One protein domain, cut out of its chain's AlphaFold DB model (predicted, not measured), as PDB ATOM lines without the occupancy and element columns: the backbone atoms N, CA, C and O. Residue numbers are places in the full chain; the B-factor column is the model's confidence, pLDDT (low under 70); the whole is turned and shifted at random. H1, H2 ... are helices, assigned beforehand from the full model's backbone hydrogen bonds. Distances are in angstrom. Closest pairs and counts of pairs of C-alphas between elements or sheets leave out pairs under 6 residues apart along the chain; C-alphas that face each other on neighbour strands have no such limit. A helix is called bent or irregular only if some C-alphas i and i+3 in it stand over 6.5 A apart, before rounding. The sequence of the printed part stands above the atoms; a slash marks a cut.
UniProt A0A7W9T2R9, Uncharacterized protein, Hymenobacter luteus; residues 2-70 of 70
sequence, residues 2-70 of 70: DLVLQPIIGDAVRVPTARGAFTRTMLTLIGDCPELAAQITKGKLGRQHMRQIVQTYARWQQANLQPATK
ATOM      1  N   ASP A   2      92.279  23.875  13.087       43.22
ATOM      2  CA  ASP A   2      91.813  23.492  14.424       43.22
ATOM      3  C   ASP A   2      93.020  23.023  15.252       43.22
ATOM      4  O   ASP A   2      93.821  22.224  14.768       43.22
ATOM      5  N   LEU A   3      93.215  23.588  16.447       43.38
ATOM      6  CA  LEU A   3      94.357  23.271  17.311       43.38
ATOM      7  C   LEU A   3      93.901  22.238  18.348       43.38
ATOM      8  O   LEU A   3      93.279  22.594  19.349       43.38
ATOM      9  N   VAL A   4      94.197  20.967  18.089       45.25
ATOM     10  CA  VAL A   4      93.829  19.849  18.966       45.25
ATOM     11  C   VAL A   4      94.893  19.691  20.054       45.25
ATOM     12  O   VAL A   4      96.012  19.256  19.786       45.25
ATOM     13  N   LEU A   5      94.553  20.059  21.292       47.88
ATOM     14  CA  LEU A   5      95.366  19.771  22.474       47.88
ATOM     15  C   LEU A   5      94.963  18.385  22.999       47.88
ATOM     16  O   LEU A   5      93.834  18.213  23.449       47.88
ATOM     17  N   GLN A   6      95.855  17.398  22.923       41.53
ATOM     18  CA  GLN A   6      95.586  16.035  23.400       41.53
ATOM     19  C   GLN A   6      96.237  15.822  24.779       41.53
ATOM     20  O   GLN A   6      97.460  15.956  24.882       41.53
ATOM     21  N   PRO A   7      95.471  15.519  25.845       42.41
ATOM     22  CA  PRO A   7      96.026  15.078  27.121       42.41
ATOM     23  C   PRO A   7      96.509  13.622  27.021       42.41
ATOM     24  O   PRO A   7      95.930  12.811  26.305       42.41
ATOM     25  N   ILE A   8      97.563  13.276  27.765       52.19
ATOM     26  CA  ILE A   8      98.192  11.936  27.759       52.19
ATOM     27  C   ILE A   8      97.329  10.899  28.513       52.19
ATOM     28  O   ILE A   8      97.550   9.697  28.395       52.19
ATOM     29  N   ILE A   9      96.312  11.340  29.261       51.28
ATOM     30  CA  ILE A   9      95.369  10.480  29.980       51.28
ATOM     31  C   ILE A   9      93.984  11.133  29.895       51.28
ATOM     32  O   ILE A   9      93.771  12.192  30.480       51.28
ATOM     33  N   GLY A  10      93.057  10.505  29.173       43.88
ATOM     34  CA  GLY A  10      91.649  10.905  29.121       43.88
ATOM     35  C   GLY A  10      91.299  11.836  27.959       43.88
ATOM     36  O   GLY A  10      91.877  12.907  27.822       43.88
ATOM     37  N   ASP A  11      90.358  11.349  27.145       45.53
ATOM     38  CA  ASP A  11      89.556  11.975  26.083       45.53
ATOM     39  C   ASP A  11      90.018  13.343  25.546       45.53
ATOM     40  O   ASP A  11      90.094  14.337  26.267       45.53
ATOM     41  N   ALA A  12      90.283  13.407  24.238       48.06
ATOM     42  CA  ALA A  12      90.666  14.635  23.549       48.06
ATOM     43  C   ALA A  12      89.572  15.708  23.703       48.06
ATOM     44  O   ALA A  12      88.614  15.768  22.929       48.06
ATOM     45  N   VAL A  13      89.730  16.580  24.702       54.91
ATOM     46  CA  VAL A  13      88.799  17.674  24.976       54.91
ATOM     47  C   VAL A  13      88.830  18.625  23.786       54.91
ATOM     48  O   VAL A  13      89.759  19.419  23.621       54.91
ATOM     49  N   ARG A  14      87.803  18.547  22.933       56.69
ATOM     50  CA  ARG A  14      87.613  19.491  21.828       56.69
ATOM     51  C   ARG A  14      87.470  20.886  22.408       56.69
ATOM     52  O   ARG A  14      86.463  21.218  23.029       56.69
ATOM     53  N   VAL A  15      88.491  21.700  22.187       58.41
ATOM     54  CA  VAL A  15      88.524  23.081  22.647       58.41
ATOM     55  C   VAL A  15      87.636  23.894  21.713       58.41
ATOM     56  O   VAL A  15      87.986  24.064  20.543       58.41
ATOM     57  N   PRO A  16      86.495  24.422  22.184       61.06
ATOM     58  CA  PRO A  16      85.580  25.123  21.301       61.06
ATOM     59  C   PRO A  16      86.260  26.348  20.691       61.06
ATOM     60  O   PRO A  16      86.869  27.155  21.395       61.06
ATOM     61  N   THR A  17      86.135  26.518  19.375       64.62
ATOM     62  CA  THR A  17      86.721  27.656  18.651       64.62
ATOM     63  C   THR A  17      86.091  28.985  19.084       64.62
ATOM     64  O   THR A  17      86.765  30.017  19.121       64.62
ATOM     65  N   ALA A  18      84.801  28.954  19.428       73.50
ATOM     66  CA  ALA A  18      84.032  30.117  19.846       73.50
ATOM     67  C   ALA A  18      84.373  30.529  21.286       73.50
ATOM     68  O   ALA A  18      84.312  29.714  22.205       73.50
ATOM     69  N   ARG A  19      84.654  31.821  21.495       71.44
ATOM     70  CA  ARG A  19      85.031  32.389  22.803       71.44
ATOM     71  C   ARG A  19      84.020  32.069  23.907       71.44
ATOM     72  O   ARG A  19      84.430  31.663  24.985       71.44
ATOM     73  N   GLY A  20      82.721  32.194  23.632       76.38
ATOM     74  CA  GLY A  20      81.675  31.887  24.616       76.38
ATOM     75  C   GLY A  20      81.646  30.410  25.024       76.38
ATOM     76  O   GLY A  20      81.538  30.098  26.207       76.38
ATOM     77  N   ALA A  21      81.817  29.501  24.060       78.12
ATOM     78  CA  ALA A  21      81.869  28.068  24.330       78.12
ATOM     79  C   ALA A  21      83.164  27.682  25.064       78.12
ATOM     80  O   ALA A  21      83.107  26.934  26.033       78.12
ATOM     81  N   PHE A  22      84.305  28.265  24.681       80.25
ATOM     82  CA  PHE A  22      85.574  28.098  25.391       80.25
ATOM     83  C   PHE A  22      85.463  28.533  26.852       80.25
ATOM     84  O   PHE A  22      85.796  27.758  27.741       80.25
ATOM     85  N   THR A  23      84.966  29.747  27.109       80.62
ATOM     86  CA  THR A  23      84.786  30.258  28.470       80.62
ATOM     87  C   THR A  23      83.901  29.318  29.280       80.62
ATOM     88  O   THR A  23      84.276  28.959  30.386       80.62
ATOM     89  N   ARG A  24      82.781  28.847  28.722       82.00
ATOM     90  CA  ARG A  24      81.881  27.921  29.419       82.00
ATOM     91  C   ARG A  24      82.550  26.582  29.745       82.00
ATOM     92  O   ARG A  24      82.507  26.169  30.897       82.00
ATOM     93  N   THR A  25      83.205  25.941  28.774       82.62
ATOM     94  CA  THR A  25      83.918  24.667  28.981       82.62
ATOM     95  C   THR A  25      85.047  24.814  29.991       82.62
ATOM     96  O   THR A  25      85.182  23.996  30.896       82.62
ATOM     97  N   MET A  26      85.846  25.876  29.869       82.19
ATOM     98  CA  MET A  26      86.944  26.116  30.792       82.19
ATOM     99  C   MET A  26      86.425  26.400  32.196       82.19
ATOM    100  O   MET A  26      86.926  25.796  33.130       82.19
ATOM    101  N   LEU A  27      85.397  27.236  32.363       80.88
ATOM    102  CA  LEU A  27      84.787  27.491  33.671       80.88
ATOM    103  C   LEU A  27      84.222  26.221  34.318       80.88
ATOM    104  O   LEU A  27      84.271  26.110  35.533       80.88
ATOM    105  N   THR A  28      83.737  25.246  33.546       81.81
ATOM    106  CA  THR A  28      83.344  23.942  34.102       81.81
ATOM    107  C   THR A  28      84.542  23.140  34.622       81.81
ATOM    108  O   THR A  28      84.423  22.487  35.649       81.81
ATOM    109  N   LEU A  29      85.692  23.191  33.943       76.38
ATOM    110  CA  LEU A  29      86.885  22.413  34.311       76.38
ATOM    111  C   LEU A  29      87.717  23.063  35.423       76.38
ATOM    112  O   LEU A  29      88.260  22.379  36.280       76.38
ATOM    113  N   ILE A  30      87.846  24.387  35.387       79.81
ATOM    114  CA  ILE A  30      88.741  25.163  36.255       79.81
ATOM    115  C   ILE A  30      87.986  26.143  37.160       79.81
ATOM    116  O   ILE A  30      88.612  27.010  37.765       79.81
ATOM    117  N   GLY A  31      86.653  26.051  37.224       75.38
ATOM    118  CA  GLY A  31      85.797  26.939  38.022       75.38
ATOM    119  C   GLY A  31      86.112  26.917  39.515       75.38
ATOM    120  O   GLY A  31      85.887  27.911  40.199       75.38
ATOM    121  N   ASP A  32      86.721  25.829  39.979       80.81
ATOM    122  CA  ASP A  32      87.273  25.668  41.324       80.81
ATOM    123  C   ASP A  32      88.430  26.639  41.630       80.81
ATOM    124  O   ASP A  32      88.660  27.002  42.780       80.81
ATOM    125  N   CYS A  33      89.142  27.117  40.602       82.00
ATOM    126  CA  CYS A  33      90.189  28.124  40.735       82.00
ATOM    127  C   CYS A  33      89.630  29.522  40.392       82.00
ATOM    128  O   CYS A  33      89.575  29.893  39.210       82.00
ATOM    129  N   PRO A  34      89.256  30.350  41.389       81.25
ATOM    130  CA  PRO A  34      88.580  31.628  41.149       81.25
ATOM    131  C   PRO A  34      89.445  32.632  40.375       81.25
ATOM    132  O   PRO A  34      88.923  33.421  39.586       81.25
ATOM    133  N   GLU A  35      90.771  32.589  40.542       83.62
ATOM    134  CA  GLU A  35      91.693  33.473  39.824       83.62
ATOM    135  C   GLU A  35      91.696  33.178  38.319       83.62
ATOM    136  O   GLU A  35      91.555  34.083  37.490       83.62
ATOM    137  N   LEU A  36      91.810  31.902  37.951       83.31
ATOM    138  CA  LEU A  36      91.772  31.490  36.556       83.31
ATOM    139  C   LEU A  36      90.379  31.688  35.950       83.31
ATOM    140  O   LEU A  36      90.271  32.210  34.839       83.31
ATOM    141  N   ALA A  37      89.318  31.358  36.690       85.56
ATOM    142  CA  ALA A  37      87.943  31.603  36.271       85.56
ATOM    143  C   ALA A  37      87.701  33.091  35.966       85.56
ATOM    144  O   ALA A  37      87.159  33.436  34.914       85.56
ATOM    145  N   ALA A  38      88.179  34.001  36.823       86.38
ATOM    146  CA  ALA A  38      88.071  35.440  36.598       86.38
ATOM    147  C   ALA A  38      88.837  35.899  35.348       86.38
ATOM    148  O   ALA A  38      88.342  36.736  34.586       86.38
ATOM    149  N   GLN A  39      90.032  35.359  35.102       85.00
ATOM    150  CA  GLN A  39      90.833  35.714  33.931       85.00
ATOM    151  C   GLN A  39      90.242  35.190  32.612       85.00
ATOM    152  O   GLN A  39      90.330  35.879  31.588       85.00
ATOM    153  N   ILE A  40      89.601  34.019  32.631       85.06
ATOM    154  CA  ILE A  40      88.886  33.459  31.475       85.06
ATOM    155  C   ILE A  40      87.585  34.224  31.211       85.06
ATOM    156  O   ILE A  40      87.300  34.566  30.062       85.06
ATOM    157  N   THR A  41      86.832  34.583  32.254       82.69
ATOM    158  CA  THR A  41      85.604  35.391  32.130       82.69
ATOM    159  C   THR A  41      85.897  36.796  31.605       82.69
ATOM    160  O   THR A  41      85.207  37.285  30.714       82.69
ATOM    161  N   LYS A  42      86.987  37.430  32.064       84.69
ATOM    162  CA  LYS A  42      87.466  38.718  31.523       84.69
ATOM    163  C   LYS A  42      88.041  38.595  30.105       84.69
ATOM    164  O   LYS A  42      88.328  39.605  29.468       84.69
ATOM    165  N   GLY A  43      88.228  37.372  29.601       79.75
ATOM    166  CA  GLY A  43      88.809  37.079  28.292       79.75
ATOM    167  C   GLY A  43      90.278  37.462  28.145       79.75
ATOM    168  O   GLY A  43      90.746  37.624  27.022       79.75
ATOM    169  N   LYS A  44      91.002  37.593  29.264       80.69
ATOM    170  CA  LYS A  44      92.468  37.684  29.261       80.69
ATOM    171  C   LYS A  44      93.088  36.338  28.886       80.69
ATOM    172  O   LYS A  44      94.094  36.280  28.183       80.69
ATOM    173  N   LEU A  45      92.456  35.249  29.318       80.44
ATOM    174  CA  LEU A  45      92.879  33.886  29.019       80.44
ATOM    175  C   LEU A  45      91.913  33.245  28.021       80.44
ATOM    176  O   LEU A  45      90.717  33.119  28.270       80.44
ATOM    177  N   GLY A  46      92.459  32.878  26.864       77.62
ATOM    178  CA  GLY A  46      91.753  32.266  25.743       77.62
ATOM    179  C   GLY A  46      92.528  31.061  25.217       77.62
ATOM    180  O   GLY A  46      93.530  30.659  25.806       77.62
ATOM    181  N   ARG A  47      92.119  30.519  24.067       76.06
ATOM    182  CA  ARG A  47      92.755  29.331  23.462       76.06
ATOM    183  C   ARG A  47      94.271  29.448  23.301       76.06
ATOM    184  O   ARG A  47      94.998  28.522  23.637       76.06
ATOM    185  N   GLN A  48      94.754  30.607  22.858       80.94
ATOM    186  CA  GLN A  48      96.188  30.884  22.701       80.94
ATOM    187  C   GLN A  48      96.978  30.802  24.021       80.94
ATOM    188  O   GLN A  48      98.178  30.557  24.016       80.94
ATOM    189  N   HIS A  49      96.296  30.957  25.156       83.56
ATOM    190  CA  HIS A  49      96.875  30.871  26.490       83.56
ATOM    191  C   HIS A  49      96.598  29.512  27.158       83.56
ATOM    192  O   HIS A  49      96.853  29.378  28.349       83.56
ATOM    193  N   MET A  50      96.118  28.486  26.434       79.56
ATOM    194  CA  MET A  50      95.795  27.170  27.018       79.56
ATOM    195  C   MET A  50      96.940  26.567  27.818       79.56
ATOM    196  O   MET A  50      96.722  26.086  28.924       79.56
ATOM    197  N   ARG A  51      98.169  26.634  27.298       82.44
ATOM    198  CA  ARG A  51      99.344  26.115  28.008       82.44
ATOM    199  C   ARG A  51      99.545  26.813  29.353       82.44
ATOM    200  O   ARG A  51      99.841  26.153  30.342       82.44
ATOM    201  N   GLN A  52      99.340  28.131  29.388       84.94
ATOM    202  CA  GLN A  52      99.414  28.918  30.614       84.94
ATOM    203  C   GLN A  52      98.270  28.554  31.565       84.94
ATOM    204  O   GLN A  52      98.519  28.346  32.745       84.94
ATOM    205  N   ILE A  53      97.041  28.413  31.056       84.12
ATOM    206  CA  ILE A  53      95.878  28.037  31.868       84.12
ATOM    207  C   ILE A  53      96.102  26.678  32.536       84.12
ATOM    208  O   ILE A  53      95.956  26.572  33.749       84.12
ATOM    209  N   VAL A  54      96.509  25.661  31.768       82.25
ATOM    210  CA  VAL A  54      96.778  24.312  32.288       82.25
ATOM    211  C   VAL A  54      97.916  24.340  33.305       82.25
ATOM    212  O   VAL A  54      97.805  23.720  34.356       82.25
ATOM    213  N   GLN A  55      98.991  25.086  33.041       85.06
ATOM    214  CA  GLN A  55     100.121  25.160  33.966       85.06
ATOM    215  C   GLN A  55      99.764  25.884  35.272       85.06
ATOM    216  O   GLN A  55     100.142  25.422  36.346       85.06
ATOM    217  N   THR A  56      99.035  27.000  35.201       85.00
ATOM    218  CA  THR A  56      98.548  27.712  36.390       85.00
ATOM    219  C   THR A  56      97.567  26.843  37.173       85.00
ATOM    220  O   THR A  56      97.674  26.772  38.394       85.00
ATOM    221  N   TYR A  57      96.666  26.132  36.487       83.94
ATOM    222  CA  TYR A  57      95.695  25.254  37.138       83.94
ATOM    223  C   TYR A  57      96.385  24.071  37.811       83.94
ATOM    224  O   TYR A  57      96.111  23.802  38.971       83.94
ATOM    225  N   ALA A  58      97.350  23.427  37.147       83.88
ATOM    226  CA  ALA A  58      98.128  22.336  37.727       83.88
ATOM    227  C   ALA A  58      98.901  22.778  38.980       83.88
ATOM    228  O   ALA A  58      98.902  22.060  39.976       83.88
ATOM    229  N   ARG A  59      99.506  23.977  38.975       84.62
ATOM    230  CA  ARG A  59     100.159  24.532  40.176       84.62
ATOM    231  C   ARG A  59      99.156  24.810  41.295       84.62
ATOM    232  O   ARG A  59      99.421  24.469  42.443       84.62
ATOM    233  N   TRP A  60      98.011  25.410  40.969       85.00
ATOM    234  CA  TRP A  60      96.945  25.668  41.940       85.00
ATOM    235  C   TRP A  60      96.394  24.365  42.529       85.00
ATOM    236  O   TRP A  60      96.224  24.270  43.742       85.00
ATOM    237  N   GLN A  61      96.185  23.352  41.690       81.56
ATOM    238  CA  GLN A  61      95.702  22.032  42.071       81.56
ATOM    239  C   GLN A  61      96.730  21.310  42.947       81.56
ATOM    240  O   GLN A  61      96.350  20.735  43.956       81.56
ATOM    241  N   GLN A  62      98.029  21.391  42.642       82.00
ATOM    242  CA  GLN A  62      99.078  20.884  43.530       82.00
ATOM    243  C   GLN A  62      99.101  21.611  44.878       82.00
ATOM    244  O   GLN A  62      99.309  20.971  45.901       82.00
ATOM    245  N   ALA A  63      98.877  22.925  44.917       80.44
ATOM    246  CA  ALA A  63      98.805  23.664  46.178       80.44
ATOM    247  C   ALA A  63      97.535  23.328  46.990       80.44
ATOM    248  O   ALA A  63      97.602  23.252  48.213       80.44
ATOM    249  N   ASN A  64      96.399  23.085  46.323       70.56
ATOM    250  CA  ASN A  64      95.107  22.789  46.964       70.56
ATOM    251  C   ASN A  64      94.876  21.305  47.278       70.56
ATOM    252  O   ASN A  64      94.096  21.004  48.173       70.56
ATOM    253  N   LEU A  65      95.549  20.375  46.594       64.38
ATOM    254  CA  LEU A  65      95.575  18.950  46.960       64.38
ATOM    255  C   LEU A  65      96.573  18.654  48.090       64.38
ATOM    256  O   LEU A  65      96.498  17.594  48.702       64.38
ATOM    257  N   GLN A  66      97.477  19.586  48.408       53.53
ATOM    258  CA  GLN A  66      98.472  19.431  49.474       53.53
ATOM    259  C   GLN A  66      98.083  19.884  50.908       53.53
ATOM    260  O   GLN A  66      98.994  19.995  51.724       53.53
ATOM    261  N   PRO A  67      96.812  20.065  51.335       50.53
ATOM    262  CA  PRO A  67      96.501  20.162  52.763       50.53
ATOM    263  C   PRO A  67      96.207  18.803  53.431       50.53
ATOM    264  O   PRO A  67      95.711  18.790  54.554       50.53
ATOM    265  N   ALA A  68      96.508  17.659  52.799       49.47
ATOM    266  CA  ALA A  68      96.265  16.335  53.387       49.47
ATOM    267  C   ALA A  68      97.469  15.384  53.273       49.47
ATOM    268  O   ALA A  68      97.387  14.307  52.693       49.47
ATOM    269  N   THR A  69      98.608  15.755  53.850       42.31
ATOM    270  CA  THR A  69      99.566  14.759  54.357       42.31
ATOM    271  C   THR A  69     100.211  15.331  55.613       42.31
ATOM    272  O   THR A  69     101.216  16.036  55.551       42.31
ATOM    273  N   LYS A  70      99.559  15.080  56.748       40.06
ATOM    274  CA  LYS A  70     100.169  15.093  58.075       40.06
ATOM    275  C   LYS A  70     100.240  13.645  58.542       40.06
ATOM    276  O   LYS A  70      99.268  12.917  58.241       40.06
TER     277      LYS A  70
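Overview. This is residues 2 to 70 of the 70 residues of an uncharacterized protein of Hymenobacter luteus (UniProt A0A7W9T2R9). Three helices make a small, loosely built bundle: H1, H2 and H3 run nearly along one axis with their centres at the corners of a triangle, each running opposite to the one before it. A long stretch with no named element, residues 2 to 18, loops out and folds back before H1, and at the other end residues 65 to 70, of which 65 is the last residue of the long helix H3, stick out as a tail. The printed part has 69 residues, with three named helices in the order H1, H2, H3 and no named strand; the class is all helix. The whole is only just compact, close to loose, with a radius of gyration of the C-alphas of 12.8 A, and its outline is elongated, spanning 45 by 28 by 17 A.

Along the chain. The printed part begins at Asp 2, with its C-alpha at (91.813, 23.492, 14.424). H1 holds residues 19 to 30, from C-alpha 19 at (85.031, 32.389, 22.803), and measures 15.7 A from first to last C-alpha. H2 holds residues 34 to 41 and measures 10.2 A. H3, the longest helix, holds residues 47 to 65, measures 25.8 A and ends with C-alpha 65 at (95.575, 18.950, 46.960). H3 is irregular, with C-alphas 48 and 51 7.8 A apart, and it has a kink of 29 degrees near residue 54.

Arrangement. H1 and H2 form a helical hairpin and touch, the closest C-alphas being those of Leu 27 and Ala 37, 5.8 A apart. They run opposite ways at a shallow tilt of 13 degrees. H2 and H3 form a second helical hairpin but only just touch, with 3 pairs of C-alphas within 8 A; the closest are those of Leu 36 and Ile 53, 7.1 A apart. H3 touches H2 with residues 53 to 57 alone, and the two run opposite ways at a shallow tilt of 15 degrees. H1 and H3 are close but not clearly touching, with the closest C-alphas, those of Ile 30 and Tyr 57, 7.0 A apart. They run the same way at a shallow tilt of 16 degrees. Every O i to N i+4 pair is within hydrogen-bond range in H1 and H2, and 13 of 15 are in H3.

Size, cuts and confidence. The two C-alphas farthest apart are those of Asp 2 and Lys 70, at 45.2 A. The printed part has no cut and ends at residue 70, the chain's last residue. The links H1 to H2 and H2 to H3 are both tight. Residues 65 to 70, of which 65 belongs to H3, stand free. The mean pLDDT of the printed part is 71.3, and the 22 residues under 70 are residues 2 to 17 and 65 to 70.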